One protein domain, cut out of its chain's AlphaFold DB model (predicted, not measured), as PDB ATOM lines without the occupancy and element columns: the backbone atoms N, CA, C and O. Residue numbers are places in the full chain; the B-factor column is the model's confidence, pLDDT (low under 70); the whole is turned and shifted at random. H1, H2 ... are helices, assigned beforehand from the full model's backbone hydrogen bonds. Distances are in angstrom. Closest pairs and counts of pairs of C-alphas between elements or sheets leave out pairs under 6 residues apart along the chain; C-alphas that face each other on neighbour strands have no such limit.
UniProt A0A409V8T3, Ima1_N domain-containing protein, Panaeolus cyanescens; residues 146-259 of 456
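This is residues 146 to 259 of the 456 residues of the protein "Ima1_N domain-containing protein" of Panaeolus cyanescens (UniProt A0A409V8T3). A loose, elongated zigzag of helices is built on one long helix, H1, which runs along the longest axis; H3 and H4 pass back along it, and H5 and H6 run out again as a third pass with few contacts. Short H2 lies in the turn between H1 and H3, and residues 251 to 259 of H6 stick out. The printed part has 114 residues with six named helices, H1 to H6 in chain order, and no named strand: all helix. The radius of gyration of the C-alphas is 18.8 A, and the spans are 58 by 31 by 21 A.

H1, residues 146 to 179, touches H3, residues 195 to 205, with its residues 160 to 168 alone; their closest C-alphas, of Trp 164 and Trp 205, are 5.9 A apart. They run opposite ways at a tilt of 36 degrees, only just steep. H4, residues 210 to 220, is close to H1 but not clearly touching, the closest C-alphas being those of Leu 154 and Ala 213 at 7.0 A; the tilt is shallow, 7 degrees, opposite ways. H5, residues 230 to 242, is apart from H1. H6, residues 245 to 259, is close to H3 but not clearly touching, with the closest C-alphas, of Asn 199 and Gln 246, 7.1 A apart. H2, residues 186 to 191, meets H3 only through their link. Every O i to N i+4 pair is within hydrogen-bond range in H1, H3 and H6, against 6 of 7 in H4, 7 of 9 in H5 and 0 of 2 in H2, where 2 of 3 O i to N i+3 pairs are.

H1 begins at C-alpha 146 (-2.207, 26.955, 56.991) and is 49.4 A long. H6, 20.6 A, ends at C-alpha 259 (36.974, 28.609, 15.629). H5 is 19.4 A, H4 16.4 A, H3 15.5 A and H2 10.2 A long.

The C-alphas farthest apart, of Thr 184 and Gly 222, are 59.0 A apart. The printed part has no cut and no long link. Mean pLDDT of the printed part is 78.5; residues 183 to 184, 206 to 207 and 257 to 259 are under 70.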
ATOM      1  N   ARG A 146      -3.340  27.663  57.592       81.56
ATOM      2  CA  ARG A 146      -2.207  26.955  56.991       81.56
ATOM      3  C   ARG A 146      -2.554  26.436  55.596       81.56
ATOM      4  O   ARG A 146      -1.774  26.649  54.671       81.56
ATOM      5  N   GLU A 147      -3.713  25.800  55.427       84.62
ATOM      6  CA  GLU A 147      -4.212  25.244  54.165       84.62
ATOM      7  C   GLU A 147      -4.432  26.331  53.110       84.62
ATOM      8  O   GLU A 147      -4.065  26.121  51.950       84.62
ATOM      9  N   LYS A 148      -4.939  27.506  53.506       88.56
ATOM     10  CA  LYS A 148      -5.052  28.672  52.619       88.56
ATOM     11  C   LYS A 148      -3.678  29.131  52.120       88.56
ATOM     12  O   LYS A 148      -3.445  29.157  50.914       88.56
ATOM     13  N   HIS A 149      -2.736  29.392  53.027       86.06
ATOM     14  CA  HIS A 149      -1.373  29.803  52.661       86.06
ATOM     15  C   HIS A 149      -0.633  28.732  51.830       86.06
ATOM     16  O   HIS A 149       0.193  29.050  50.971       86.06
ATOM     17  N   LEU A 150      -0.949  27.449  52.029       84.81
ATOM     18  CA  LEU A 150      -0.462  26.349  51.193       84.81
ATOM     19  C   LEU A 150      -1.110  26.325  49.808       84.81
ATOM     20  O   LEU A 150      -0.405  26.067  48.835       84.81
ATOM     21  N   HIS A 151      -2.407  26.610  49.690       85.06
ATOM     22  CA  HIS A 151      -3.066  26.778  48.394       85.06
ATOM     23  C   HIS A 151      -2.456  27.940  47.611       85.06
ATOM     24  O   HIS A 151      -2.141  27.757  46.438       85.06
ATOM     25  N   ASP A 152      -2.190  29.074  48.261       88.75
ATOM     26  CA  ASP A 152      -1.529  30.223  47.638       88.75
ATOM     27  C   ASP A 152      -0.107  29.860  47.174       88.75
ATOM     28  O   ASP A 152       0.263  30.112  46.024       88.75
ATOM     29  N   ARG A 153       0.683  29.174  48.016       86.00
ATOM     30  CA  ARG A 153       2.015  28.670  47.629       86.00
ATOM     31  C   ARG A 153       1.956  27.680  46.469       86.00
ATOM     32  O   ARG A 153       2.743  27.809  45.535       86.00
ATOM     33  N   LEU A 154       1.035  26.717  46.494       85.31
ATOM     34  CA  LEU A 154       0.851  25.734  45.420       85.31
ATOM     35  C   LEU A 154       0.331  26.379  44.126       85.31
ATOM     36  O   LEU A 154       0.693  25.926  43.042       85.31
ATOM     37  N   PHE A 155      -0.477  27.435  44.219       87.12
ATOM     38  CA  PHE A 155      -0.932  28.232  43.082       87.12
ATOM     39  C   PHE A 155       0.241  28.962  42.423       87.12
ATOM     40  O   PHE A 155       0.509  28.728  41.244       87.12
ATOM     41  N   TRP A 156       1.005  29.753  43.184       86.69
ATOM     42  CA  TRP A 156       2.211  30.426  42.685       86.69
ATOM     43  C   TRP A 156       3.223  29.441  42.106       86.69
ATOM     44  O   TRP A 156       3.828  29.685  41.062       86.69
ATOM     45  N   TRP A 157       3.361  28.285  42.749       84.12
ATOM     46  CA  TRP A 157       4.206  27.202  42.279       84.12
ATOM     47  C   TRP A 157       3.697  26.594  40.953       84.12
ATOM     48  O   TRP A 157       4.504  26.345  40.064       84.12
ATOM     49  N   ARG A 158       2.384  26.444  40.722       84.62
ATOM     50  CA  ARG A 158       1.844  26.035  39.403       84.62
ATOM     51  C   ARG A 158       2.042  27.094  38.322       84.62
ATOM     52  O   ARG A 158       2.457  26.746  37.221       84.62
ATOM     53  N   VAL A 159       1.777  28.365  38.634       85.50
ATOM     54  CA  VAL A 159       1.998  29.492  37.709       85.50
ATOM     55  C   VAL A 159       3.461  29.524  37.263       85.50
ATOM     56  O   VAL A 159       3.734  29.611  36.070       85.50
ATOM     57  N   ARG A 160       4.399  29.334  38.201       84.50
ATOM     58  CA  ARG A 160       5.841  29.203  37.939       84.50
ATOM     59  C   ARG A 160       6.177  28.072  36.959       84.50
ATOM     60  O   ARG A 160       6.935  28.298  36.019       84.50
ATOM     61  N   GLY A 161       5.599  26.885  37.147       84.19
ATOM     62  CA  GLY A 161       5.807  25.741  36.249       84.19
ATOM     63  C   GLY A 161       5.247  25.964  34.839       84.19
ATOM     64  O   GLY A 161       5.894  25.610  33.853       84.19
ATOM     65  N   LEU A 162       4.080  26.611  34.728       85.44
ATOM     66  CA  LEU A 162       3.485  26.981  33.440       85.44
ATOM     67  C   LEU A 162       4.348  28.018  32.708       85.44
ATOM     68  O   LEU A 162       4.604  27.860  31.515       85.44
ATOM     69  N   LEU A 163       4.843  29.036  33.420       83.06
ATOM     70  CA  LEU A 163       5.721  30.063  32.855       83.06
ATOM     71  C   LEU A 163       7.033  29.463  32.326       83.06
ATOM     72  O   LEU A 163       7.469  29.810  31.229       83.06
ATOM     73  N   TRP A 164       7.621  28.514  33.067       84.19
ATOM     74  CA  TRP A 164       8.796  27.762  32.624       84.19
ATOM     75  C   TRP A 164       8.519  26.982  31.333       84.19
ATOM     76  O   TRP A 164       9.213  27.192  30.338       84.19
ATOM     77  N   GLY A 165       7.466  26.156  31.312       82.75
ATOM     78  CA  GLY A 165       7.094  25.373  30.130       82.75
ATOM     79  C   GLY A 165       6.815  26.246  28.901       82.75
ATOM     80  O   GLY A 165       7.284  25.938  27.807       82.75
ATOM     81  N   LEU A 166       6.131  27.379  29.081       84.44
ATOM     82  CA  LEU A 166       5.865  28.336  28.007       84.44
ATOM     83  C   LEU A 166       7.155  29.000  27.494       84.44
ATOM     84  O   LEU A 166       7.341  29.101  26.283       84.44
ATOM     85  N   SER A 167       8.085  29.377  28.381       82.50
ATOM     86  CA  SER A 167       9.397  29.915  27.983       82.50
ATOM     87  C   SER A 167      10.244  28.897  27.204       82.50
ATOM     88  O   SER A 167      10.902  29.259  26.228       82.50
ATOM     89  N   TYR A 168      10.168  27.612  27.570       80.12
ATOM     90  CA  TYR A 168      10.858  26.519  26.885       80.12
ATOM     91  C   TYR A 168      10.276  26.259  25.486       80.12
ATOM     92  O   TYR A 168      11.026  26.191  24.511       80.12
ATOM     93  N   VAL A 169       8.944  26.205  25.358       83.19
ATOM     94  CA  VAL A 169       8.254  26.057  24.061       83.19
ATOM     95  C   VAL A 169       8.551  27.237  23.133       83.19
ATOM     96  O   VAL A 169       8.891  27.017  21.971       83.19
ATOM     97  N   LEU A 170       8.505  28.476  23.639       82.62
ATOM     98  CA  LEU A 170       8.905  29.660  22.868       82.62
ATOM     99  C   LEU A 170      10.374  29.580  22.435       82.62
ATOM    100  O   LEU A 170      10.680  29.852  21.278       82.62
ATOM    101  N   SER A 171      11.279  29.153  23.322       80.25
ATOM    102  CA  SER A 171      12.693  28.976  22.978       80.25
ATOM    103  C   SER A 171      12.884  27.966  21.843       80.25
ATOM    104  O   SER A 171      13.644  28.245  20.918       80.25
ATOM    105  N   ILE A 172      12.202  26.815  21.871       79.94
ATOM    106  CA  ILE A 172      12.251  25.838  20.770       79.94
ATOM    107  C   ILE A 172      11.700  26.457  19.483       79.94
ATOM    108  O   ILE A 172      12.348  26.367  18.444       79.94
ATOM    109  N   PHE A 173      10.547  27.128  19.553       82.94
ATOM    110  CA  PHE A 173       9.918  27.769  18.399       82.94
ATOM    111  C   PHE A 173      10.850  28.783  17.718       82.94
ATOM    112  O   PHE A 173      11.061  28.693  16.510       82.94
ATOM    113  N   PHE A 174      11.495  29.676  18.478       79.00
ATOM    114  CA  PHE A 174      12.470  30.622  17.924       79.00
ATOM    115  C   PHE A 174      13.697  29.931  17.310       79.00
ATOM    116  O   PHE A 174      14.125  30.329  16.230       79.00
ATOM    117  N   ASN A 175      14.233  28.870  17.926       77.38
ATOM    118  CA  ASN A 175      15.346  28.115  17.333       77.38
ATOM    119  C   ASN A 175      14.934  27.431  16.013       77.38
ATOM    120  O   ASN A 175      15.705  27.437  15.059       77.38
ATOM    121  N   VAL A 176      13.707  26.904  15.914       82.25
ATOM    122  CA  VAL A 176      13.176  26.321  14.667       82.25
ATOM    123  C   VAL A 176      12.946  27.384  13.585       82.25
ATOM    124  O   VAL A 176      13.187  27.102  12.413       82.25
ATOM    125  N   LEU A 177      12.521  28.602  13.944       82.25
ATOM    126  CA  LEU A 177      12.409  29.714  12.989       82.25
ATOM    127  C   LEU A 177      13.775  30.141  12.431       82.25
ATOM    128  O   LEU A 177      13.882  30.363  11.227       82.25
ATOM    129  N   ILE A 178      14.806  30.200  13.283       78.31
ATOM    130  CA  ILE A 178      16.191  30.491  12.878       78.31
ATOM    131  C   ILE A 178      16.718  29.391  11.944       78.31
ATOM    132  O   ILE A 178      17.227  29.693  10.874       78.31
ATOM    133  N   LEU A 179      16.524  28.112  12.288       81.00
ATOM    134  CA  LEU A 179      16.952  26.976  11.452       81.00
ATOM    135  C   LEU A 179      16.252  26.894  10.085       81.00
ATOM    136  O   LEU A 179      16.728  26.182   9.204       81.00
ATOM    137  N   ARG A 180      15.115  27.578   9.906       84.44
ATOM    138  CA  ARG A 180      14.394  27.665   8.627       84.44
ATOM    139  C   ARG A 180      14.714  28.931   7.825       84.44
ATOM    140  O   ARG A 180      14.095  29.131   6.786       84.44
ATOM    141  N   ASP A 181      15.626  29.772   8.312       80.38
ATOM    142  CA  ASP A 181      16.056  31.022   7.669       80.38
ATOM    143  C   ASP A 181      14.904  32.024   7.400       80.38
ATOM    144  O   ASP A 181      14.968  32.893   6.534       80.38
ATOM    145  N   ILE A 182      13.819  31.942   8.189       81.69
ATOM    146  CA  ILE A 182      12.617  32.805   8.074       81.69
ATOM    147  C   ILE A 182      12.879  34.203   8.700       81.69
ATOM    148  O   ILE A 182      11.988  35.031   8.876       81.69
ATOM    149  N   THR A 183      14.127  34.506   9.061       60.44
ATOM    150  CA  THR A 183      14.542  35.679   9.847       60.44
ATOM    151  C   THR A 183      14.730  36.960   9.024       60.44
ATOM    152  O   THR A 183      15.635  37.746   9.284       60.44
ATOM    153  N   THR A 184      13.839  37.229   8.064       61.00
ATOM    154  CA  THR A 184      13.817  38.493   7.295       61.00
ATOM    155  C   THR A 184      13.161  39.663   8.044       61.00
ATOM    156  O   THR A 184      13.220  40.808   7.594       61.00
ATOM    157  N   PHE A 185      12.567  39.423   9.219       70.38
ATOM    158  CA  PHE A 185      11.949  40.468  10.037       70.38
ATOM    159  C   PHE A 185      12.987  41.305  10.796       70.38
ATOM    160  O   PHE A 185      13.403  40.955  11.900       70.38
ATOM    161  N   SER A 186      13.321  42.473  10.234       74.69
ATOM    162  CA  SER A 186      14.163  43.518  10.851       74.69
ATOM    163  C   SER A 186      13.811  43.801  12.326       74.69
ATOM    164  O   SER A 186      14.704  43.970  13.155       74.69
ATOM    165  N   SER A 187      12.525  43.740  12.690       70.06
ATOM    166  CA  SER A 187      12.027  43.929  14.061       70.06
ATOM    167  C   SER A 187      12.632  42.978  15.107       70.06
ATOM    168  O   SER A 187      12.626  43.305  16.292       70.06
ATOM    169  N   ILE A 188      13.167  41.816  14.709       71.62
ATOM    170  CA  ILE A 188      13.767  40.839  15.633       71.62
ATOM    171  C   ILE A 188      15.115  41.340  16.185       71.62
ATOM    172  O   ILE A 188      15.457  41.028  17.328       71.62
ATOM    173  N   GLN A 189      15.849  42.183  15.444       77.88
ATOM    174  CA  GLN A 189      17.133  42.734  15.907       77.88
ATOM    175  C   GLN A 189      16.992  43.568  17.193       77.88
ATOM    176  O   GLN A 189      17.892  43.547  18.031       77.88
ATOM    177  N   LEU A 190      15.839  44.215  17.407       86.00
ATOM    178  CA  LEU A 190      15.550  44.994  18.618       86.00
ATOM    179  C   LEU A 190      15.548  44.135  19.898       86.00
ATOM    180  O   LEU A 190      15.902  44.617  20.971       86.00
ATOM    181  N   PHE A 191      15.178  42.854  19.794       78.06
ATOM    182  CA  PHE A 191      15.085  41.936  20.935       78.06
ATOM    183  C   PHE A 191      16.374  41.144  21.191       78.06
ATOM    184  O   PHE A 191      16.528  40.551  22.260       78.06
ATOM    185  N   HIS A 192      17.326  41.173  20.257       78.00
ATOM    186  CA  HIS A 192      18.598  40.460  20.365       78.00
ATOM    187  C   HIS A 192      19.398  40.745  21.662       78.00
ATOM    188  O   HIS A 192      19.897  39.783  22.251       78.00
ATOM    189  N   PRO A 193      19.500  41.991  22.185       84.75
ATOM    190  CA  PRO A 193      20.178  42.247  23.464       84.75
ATOM    191  C   PRO A 193      19.387  41.785  24.702       84.75
ATOM    192  O   PRO A 193      19.974  41.630  25.772       84.75
ATOM    193  N   LEU A 194      18.077  41.534  24.586       80.38
ATOM    194  CA  LEU A 194      17.226  41.087  25.700       80.38
ATOM    195  C   LEU A 194      17.186  39.557  25.849       80.38
ATOM    196  O   LEU A 194      16.952  39.056  26.950       80.38
ATOM    197  N   LEU A 195      17.473  38.807  24.777       74.31
ATOM    198  CA  LEU A 195      17.578  37.342  24.795       74.31
ATOM    199  C   LEU A 195      18.469  36.776  25.924       74.31
ATOM    200  O   LEU A 195      17.990  35.895  26.636       74.31
ATOM    201  N   PRO A 196      19.714  37.244  26.174       77.19
ATOM    202  CA  PRO A 196      20.529  36.708  27.271       77.19
ATOM    203  C   PRO A 196      19.905  36.939  28.656       77.19
ATOM    204  O   PRO A 196      20.030  36.078  29.526       77.19
ATOM    205  N   ILE A 197      19.183  38.047  28.855       80.00
ATOM    206  CA  ILE A 197      18.471  38.339  30.109       80.00
ATOM    207  C   ILE A 197      17.287  37.378  30.271       80.00
ATOM    208  O   ILE A 197      17.115  36.784  31.335       80.00
ATOM    209  N   PHE A 198      16.513  37.157  29.205       78.19
ATOM    210  CA  PHE A 198      15.415  36.189  29.204       78.19
ATOM    211  C   PHE A 198      15.908  34.755  29.469       78.19
ATOM    212  O   PHE A 198      15.288  34.026  30.240       78.19
ATOM    213  N   ASN A 199      17.062  34.376  28.916       74.44
ATOM    214  CA  ASN A 199      17.697  33.074  29.138       74.44
ATOM    215  C   ASN A 199      18.218  32.920  30.583       74.44
ATOM    216  O   ASN A 199      18.030  31.881  31.211       74.44
ATOM    217  N   ALA A 200      18.815  33.965  31.166       76.62
ATOM    218  CA  ALA A 200      19.215  33.959  32.577       76.62
ATOM    219  C   ALA A 200      17.999  33.829  33.518       76.62
ATOM    220  O   ALA A 200      18.030  33.072  34.492       76.62
ATOM    221  N   ILE A 201      16.894  34.504  33.188       79.69
ATOM    222  CA  ILE A 201      15.605  34.351  33.875       79.69
ATOM    223  C   ILE A 201      15.042  32.932  33.670       79.69
ATOM    224  O   ILE A 201      14.509  32.355  34.617       79.69
ATOM    225  N   SER A 202      15.215  32.317  32.492       78.38
ATOM    226  CA  SER A 202      14.786  30.933  32.236       78.38
ATOM    227  C   SER A 202      15.476  29.925  33.164       78.38
ATOM    228  O   SER A 202      14.824  29.011  33.670       78.38
ATOM    229  N   LEU A 203      16.766  30.120  33.453       75.62
ATOM    230  CA  LEU A 203      17.544  29.265  34.356       75.62
ATOM    231  C   LEU A 203      17.084  29.370  35.820       75.62
ATOM    232  O   LEU A 203      17.017  28.354  36.513       75.62
ATOM    233  N   LEU A 204      16.676  30.560  36.282       77.88
ATOM    234  CA  LEU A 204      16.070  30.753  37.611       77.88
ATOM    235  C   LEU A 204      14.773  29.945  37.800       77.88
ATOM    236  O   LEU A 204      14.404  29.601  38.929       77.88
ATOM    237  N   TRP A 205      14.076  29.607  36.715       74.06
ATOM    238  CA  TRP A 205      12.883  28.768  36.765       74.06
ATOM    239  C   TRP A 205      13.189  27.259  36.857       74.06
ATOM    240  O   TRP A 205      12.338  26.529  37.357       74.06
ATOM    241  N   VAL A 206      14.396  26.789  36.502       69.44
ATOM    242  CA  VAL A 206      14.772  25.351  36.538       69.44
ATOM    243  C   VAL A 206      14.881  24.790  37.967       69.44
ATOM    244  O   VAL A 206      14.791  23.586  38.176       69.44
ATOM    245  N   ALA A 207      14.966  25.651  38.987       69.94
ATOM    246  CA  ALA A 207      14.830  25.260  40.396       69.94
ATOM    247  C   ALA A 207      13.387  24.863  40.807       69.94
ATOM    248  O   ALA A 207      13.098  24.688  41.992       69.94
ATOM    249  N   TRP A 208      12.454  24.770  39.855       76.38
ATOM    250  CA  TRP A 208      11.094  24.287  40.076       76.38
ATOM    251  C   TRP A 208      11.060  22.757  40.128       76.38
ATOM    252  O   TRP A 208      11.345  22.100  39.133       76.38
ATOM    253  N   ASP A 209      10.668  22.191  41.274       75.56
ATOM    254  CA  ASP A 209      10.630  20.738  41.454       75.56
ATOM    255  C   ASP A 209       9.217  20.198  41.773       75.56
ATOM    256  O   ASP A 209       8.649  20.565  42.813       75.56
ATOM    257  N   PRO A 210       8.639  19.308  40.933       71.25
ATOM    258  CA  PRO A 210       7.301  18.743  41.132       71.25
ATOM    259  C   PRO A 210       7.154  17.858  42.370       71.25
ATOM    260  O   PRO A 210       6.042  17.696  42.877       71.25
ATOM    261  N   THR A 211       8.249  17.322  42.906       75.94
ATOM    262  CA  THR A 211       8.217  16.527  44.135       75.94
ATOM    263  C   THR A 211       8.077  17.388  45.390       75.94
ATOM    264  O   THR A 211       7.554  16.904  46.391       75.94
ATOM    265  N   TYR A 212       8.451  18.675  45.361       79.81
ATOM    266  CA  TYR A 212       8.292  19.551  46.529       79.81
ATOM    267  C   TYR A 212       6.818  19.663  46.946       79.81
ATOM    268  O   TYR A 212       6.485  19.539  48.127       79.81
ATOM    269  N   ALA A 213       5.918  19.803  45.967       78.88
ATOM    270  CA  ALA A 213       4.478  19.844  46.198       78.88
ATOM    271  C   ALA A 213       3.929  18.523  46.776       78.88
ATOM    272  O   ALA A 213       3.046  18.548  47.637       78.88
ATOM    273  N   SER A 214       4.444  17.363  46.341       82.75
ATOM    274  CA  SER A 214       4.008  16.061  46.869       82.75
ATOM    275  C   SER A 214       4.547  15.798  48.279       82.75
ATOM    276  O   SER A 214       3.800  15.322  49.135       82.75
ATOM    277  N   LEU A 215       5.798  16.181  48.549       84.69
ATOM    278  CA  LEU A 215       6.445  16.071  49.856       84.69
ATOM    279  C   LEU A 215       5.737  16.954  50.889       84.69
ATOM    280  O   LEU A 215       5.351  16.467  51.951       84.69
ATOM    281  N   GLN A 216       5.472  18.218  50.549       82.50
ATOM    282  CA  GLN A 216       4.740  19.144  51.415       82.50
ATOM    283  C   GLN A 216       3.314  18.639  51.696       82.50
ATOM    284  O   GLN A 216       2.874  18.652  52.845       82.50
ATOM    285  N   LYS A 217       2.616  18.090  50.688       83.50
ATOM    286  CA  LYS A 217       1.300  17.454  50.875       83.50
ATOM    287  C   LYS A 217       1.349  16.237  51.807       83.50
ATOM    288  O   LYS A 217       0.423  16.041  52.588       83.50
ATOM    289  N   ALA A 218       2.404  15.428  51.751       83.62
ATOM    290  CA  ALA A 218       2.550  14.261  52.619       83.62
ATOM    291  C   ALA A 218       2.925  14.629  54.066       83.62
ATOM    292  O   ALA A 218       2.396  14.023  54.998       83.62
ATOM    293  N   GLN A 219       3.749  15.664  54.267       83.00
ATOM    294  CA  GLN A 219       4.030  16.221  55.599       83.00
ATOM    295  C   GLN A 219       2.752  16.719  56.290       83.00
ATOM    296  O   GLN A 219       2.573  16.501  57.485       83.00
ATOM    297  N   LEU A 220       1.828  17.322  55.535       76.75
ATOM    298  CA  LEU A 220       0.523  17.763  56.050       76.75
ATOM    299  C   LEU A 220      -0.407  16.605  56.419       76.75
ATOM    300  O   LEU A 220      -1.237  16.746  57.306       76.75
ATOM    301  N   GLN A 221      -0.232  15.435  55.804       82.25
ATOM    302  CA  GLN A 221      -0.913  14.202  56.216       82.25
ATOM    303  C   GLN A 221      -0.303  13.579  57.487       82.25
ATOM    304  O   GLN A 221      -0.633  12.443  57.821       82.25
ATOM    305  N   GLY A 222       0.621  14.269  58.170       79.88
ATOM    306  CA  GLY A 222       1.304  13.772  59.366       79.88
ATOM    307  C   GLY A 222       2.244  12.591  59.104       79.88
ATOM    308  O   GLY A 222       2.700  11.951  60.050       79.88
ATOM    309  N   ARG A 223       2.531  12.279  57.833       82.12
ATOM    310  CA  ARG A 223       3.413  11.177  57.444       82.12
ATOM    311  C   ARG A 223       4.859  11.659  57.445       82.12
ATOM    312  O   ARG A 223       5.246  12.455  56.589       82.12
ATOM    313  N   ASP A 224       5.664  11.119  58.359       72.06
ATOM    314  CA  ASP A 224       7.125  11.257  58.341       72.06
ATOM    315  C   ASP A 224       7.699  10.527  57.112       72.06
ATOM    316  O   ASP A 224       8.132   9.375  57.175       72.06
ATOM    317  N   LEU A 225       7.696  11.195  55.955       78.44
ATOM    318  CA  LEU A 225       8.342  10.677  54.753       78.44
ATOM    319  C   LEU A 225       9.863  10.728  54.903       78.44
ATOM    320  O   LEU A 225      10.512  11.742  54.634       78.44
ATOM    321  N   ARG A 226      10.453   9.586  55.263       77.62
ATOM    322  CA  ARG A 226      11.903   9.381  55.219       77.62
ATOM    323  C   ARG A 226      12.350   9.303  53.754       77.62
ATOM    324  O   ARG A 226      12.318   8.242  53.138       77.62
ATOM    325  N   GLN A 227      12.726  10.449  53.185       71.81
ATOM    326  CA  GLN A 227      13.010  10.625  51.757       71.81
ATOM    327  C   GLN A 227      14.259   9.837  51.304       71.81
ATOM    328  O   GLN A 227      15.384  10.348  51.291       71.81
ATOM    329  N   GLN A 228      14.070   8.574  50.918       74.69
ATOM    330  CA  GLN A 228      15.104   7.771  50.266       74.69
ATOM    331  C   GLN A 228      15.354   8.289  48.835       74.69
ATOM    332  O   GLN A 228      14.440   8.761  48.167       74.69
ATOM    333  N   GLY A 229      16.605   8.234  48.364       78.88
ATOM    334  CA  GLY A 229      16.959   8.630  46.989       78.88
ATOM    335  C   GLY A 229      17.436  10.077  46.774       78.88
ATOM    336  O   GLY A 229      17.686  10.449  45.629       78.88
ATOM    337  N   LYS A 230      17.667  10.876  47.834       77.50
ATOM    338  CA  LYS A 230      18.117  12.293  47.760       77.50
ATOM    339  C   LYS A 230      19.269  12.572  46.770       77.50
ATOM    340  O   LYS A 230      19.343  13.664  46.220       77.50
ATOM    341  N   LYS A 231      20.164  11.606  46.517       79.06
ATOM    342  CA  LYS A 231      21.256  11.743  45.530       79.06
ATOM    343  C   LYS A 231      20.762  11.758  44.079       79.06
ATOM    344  O   LYS A 231      21.145  12.650  43.337       79.06
ATOM    345  N   ILE A 232      19.911  10.803  43.694       78.75
ATOM    346  CA  ILE A 232      19.338  10.714  42.335       78.75
ATOM    347  C   ILE A 232      18.493  11.964  42.062       78.75
ATOM    348  O   ILE A 232      18.614  12.592  41.016       78.75
ATOM    349  N   TYR A 233      17.723  12.364  43.074       74.56
ATOM    350  CA  TYR A 233      16.911  13.572  43.076       74.56
ATOM    351  C   TYR A 233      17.712  14.853  42.782       74.56
ATOM    352  O   TYR A 233      17.296  15.639  41.944       74.56
ATOM    353  N   ILE A 234      18.883  15.047  43.401       77.94
ATOM    354  CA  ILE A 234      19.737  16.218  43.123       77.94
ATOM    355  C   ILE A 234      20.321  16.174  41.700       77.94
ATOM    356  O   ILE A 234      20.467  17.216  41.070       77.94
ATOM    357  N   VAL A 235      20.649  14.989  41.172       83.69
ATOM    358  CA  VAL A 235      21.282  14.839  39.846       83.69
ATOM    359  C   VAL A 235      20.322  15.164  38.692       83.69
ATOM    360  O   VAL A 235      20.762  15.733  37.693       83.69
ATOM    361  N   GLY A 236      19.025  14.864  38.826       81.19
ATOM    362  CA  GLY A 236      18.016  15.114  37.783       81.19
ATOM    363  C   GLY A 236      17.971  16.570  37.283       81.19
ATOM    364  O   GLY A 236      18.181  16.797  36.089       81.19
ATOM    365  N   PRO A 237      17.775  17.571  38.164       79.75
ATOM    366  CA  PRO A 237      17.804  18.985  37.794       79.75
ATOM    367  C   PRO A 237      19.122  19.424  37.145       79.75
ATOM    368  O   PRO A 237      19.089  20.132  36.143       79.75
ATOM    369  N   PHE A 238      20.282  18.959  37.632       81.44
ATOM    370  CA  PHE A 238      21.571  19.281  37.001       81.44
ATOM    371  C   PHE A 238      21.668  18.746  35.566       81.44
ATOM    372  O   PHE A 238      22.102  19.476  34.676       81.44
ATOM    373  N   LEU A 239      21.203  17.519  35.308       81.12
ATOM    374  CA  LEU A 239      21.124  16.985  33.945       81.12
ATOM    375  C   LEU A 239      20.127  17.772  33.077       81.12
ATOM    376  O   LEU A 239      20.401  17.998  31.900       81.12
ATOM    377  N   SER A 240      19.010  18.250  33.633       79.44
ATOM    378  CA  SER A 240      18.063  19.105  32.900       79.44
ATOM    379  C   SER A 240      18.630  20.490  32.561       79.44
ATOM    380  O   SER A 240      18.260  21.047  31.530       79.44
ATOM    381  N   ILE A 241      19.523  21.046  33.390       81.75
ATOM    382  CA  ILE A 241      20.231  22.307  33.100       81.75
ATOM    383  C   ILE A 241      21.228  22.100  31.953       81.75
ATOM    384  O   ILE A 241      21.268  22.901  31.025       81.75
ATOM    385  N   ILE A 242      22.003  21.010  31.991       79.25
ATOM    386  CA  ILE A 242      23.006  20.690  30.959       79.25
ATOM    387  C   ILE A 242      22.344  20.455  29.592       79.25
ATOM    388  O   ILE A 242      22.847  20.930  28.579       79.25
ATOM    389  N   ASN A 243      21.190  19.779  29.567       75.56
ATOM    390  CA  ASN A 243      20.415  19.533  28.346       75.56
ATOM    391  C   ASN A 243      19.525  20.720  27.915       75.56
ATOM    392  O   ASN A 243      18.729  20.582  26.986       75.56
ATOM    393  N   HIS A 244      19.603  21.882  28.577       77.94
ATOM    394  CA  HIS A 244      18.790  23.031  28.190       77.94
ATOM    395  C   HIS A 244      19.303  23.604  26.854       77.94
ATOM    396  O   HIS A 244      20.477  23.976  26.775       77.94
ATOM    397  N   PRO A 245      18.458  23.748  25.810       71.12
ATOM    398  CA  PRO A 245      18.917  24.058  24.454       71.12
ATOM    399  C   PRO A 245      19.688  25.380  24.382       71.12
ATOM    400  O   PRO A 245      20.648  25.509  23.634       71.12
ATOM    401  N   GLN A 246      19.334  26.348  25.227       70.75
ATOM    402  CA  GLN A 246      20.035  27.629  25.315       70.75
ATOM    403  C   GLN A 246      21.452  27.503  25.885       70.75
ATOM    404  O   GLN A 246      22.327  28.251  25.464       70.75
ATOM    405  N   VAL A 247      21.697  26.562  26.808       75.25
ATOM    406  CA  VAL A 247      23.040  26.285  27.342       75.25
ATOM    407  C   VAL A 247      23.888  25.633  26.257       75.25
ATOM    408  O   VAL A 247      25.023  26.054  26.048       75.25
ATOM    409  N   THR A 248      23.326  24.696  25.484       73.19
ATOM    410  CA  THR A 248      24.017  24.141  24.312       73.19
ATOM    411  C   THR A 248      24.264  25.187  23.224       73.19
ATOM    412  O   THR A 248      25.354  25.189  22.667       73.19
ATOM    413  N   THR A 249      23.346  26.130  22.970       74.31
ATOM    414  CA  THR A 249      23.579  27.245  22.031       74.31
ATOM    415  C   THR A 249      24.649  28.208  22.547       74.31
ATOM    416  O   THR A 249      25.497  28.634  21.770       74.31
ATOM    417  N   LEU A 250      24.684  28.512  23.851       74.94
ATOM    418  CA  LEU A 250      25.739  29.335  24.457       74.94
ATOM    419  C   LEU A 250      27.110  28.659  24.330       74.94
ATOM    420  O   LEU A 250      28.056  29.273  23.839       74.94
ATOM    421  N   ILE A 251      27.203  27.379  24.699       77.75
ATOM    422  CA  ILE A 251      28.421  26.568  24.574       77.75
ATOM    423  C   ILE A 251      28.857  26.471  23.104       77.75
ATOM    424  O   ILE A 251      30.019  26.730  22.798       77.75
ATOM    425  N   ALA A 252      27.933  26.175  22.186       74.81
ATOM    426  CA  ALA A 252      28.207  26.145  20.752       74.81
ATOM    427  C   ALA A 252      28.694  27.507  20.244       74.81
ATOM    428  O   ALA A 252      29.679  27.551  19.518       74.81
ATOM    429  N   SER A 253      28.087  28.618  20.675       77.81
ATOM    430  CA  SER A 253      28.534  29.960  20.291       77.81
ATOM    431  C   SER A 253      29.956  30.255  20.783       77.81
ATOM    432  O   SER A 253      30.767  30.743  20.003       77.81
ATOM    433  N   PHE A 254      30.324  29.857  22.008       76.31
ATOM    434  CA  PHE A 254      31.705  29.958  22.495       76.31
ATOM    435  C   PHE A 254      32.695  29.099  21.694       76.31
ATOM    436  O   PHE A 254      33.818  29.542  21.450       76.31
ATOM    437  N   PHE A 255      32.305  27.895  21.264       73.75
ATOM    438  CA  PHE A 255      33.155  27.061  20.411       73.75
ATOM    439  C   PHE A 255      33.277  27.618  18.984       73.75
ATOM    440  O   PHE A 255      34.388  27.697  18.470       73.75
ATOM    441  N   ILE A 256      32.184  28.081  18.373       71.81
ATOM    442  CA  ILE A 256      32.172  28.683  17.030       71.81
ATOM    443  C   ILE A 256      32.981  29.989  17.011       71.81
ATOM    444  O   ILE A 256      33.810  30.181  16.124       71.81
ATOM    445  N   LEU A 257      32.834  30.846  18.028       60.59
ATOM    446  CA  LEU A 257      33.639  32.065  18.178       60.59
ATOM    447  C   LEU A 257      35.130  31.754  18.389       60.59
ATOM    448  O   LEU A 257      35.976  32.484  17.881       60.59
ATOM    449  N   ARG A 258      35.481  30.648  19.065       57.56
ATOM    450  CA  ARG A 258      36.882  30.187  19.153       57.56
ATOM    451  C   ARG A 258      37.430  29.630  17.839       57.56
ATOM    452  O   ARG A 258      38.626  29.769  17.599       57.56
ATOM    453  N   VAL A 259      36.590  29.039  16.988       54.97
ATOM    454  CA  VAL A 259      36.974  28.609  15.629       54.97
ATOM    455  C   VAL A 259      37.167  29.812  14.689       54.97
ATOM    456  O   VAL A 259      37.900  29.702  13.712       54.97
TER     457      VAL A 259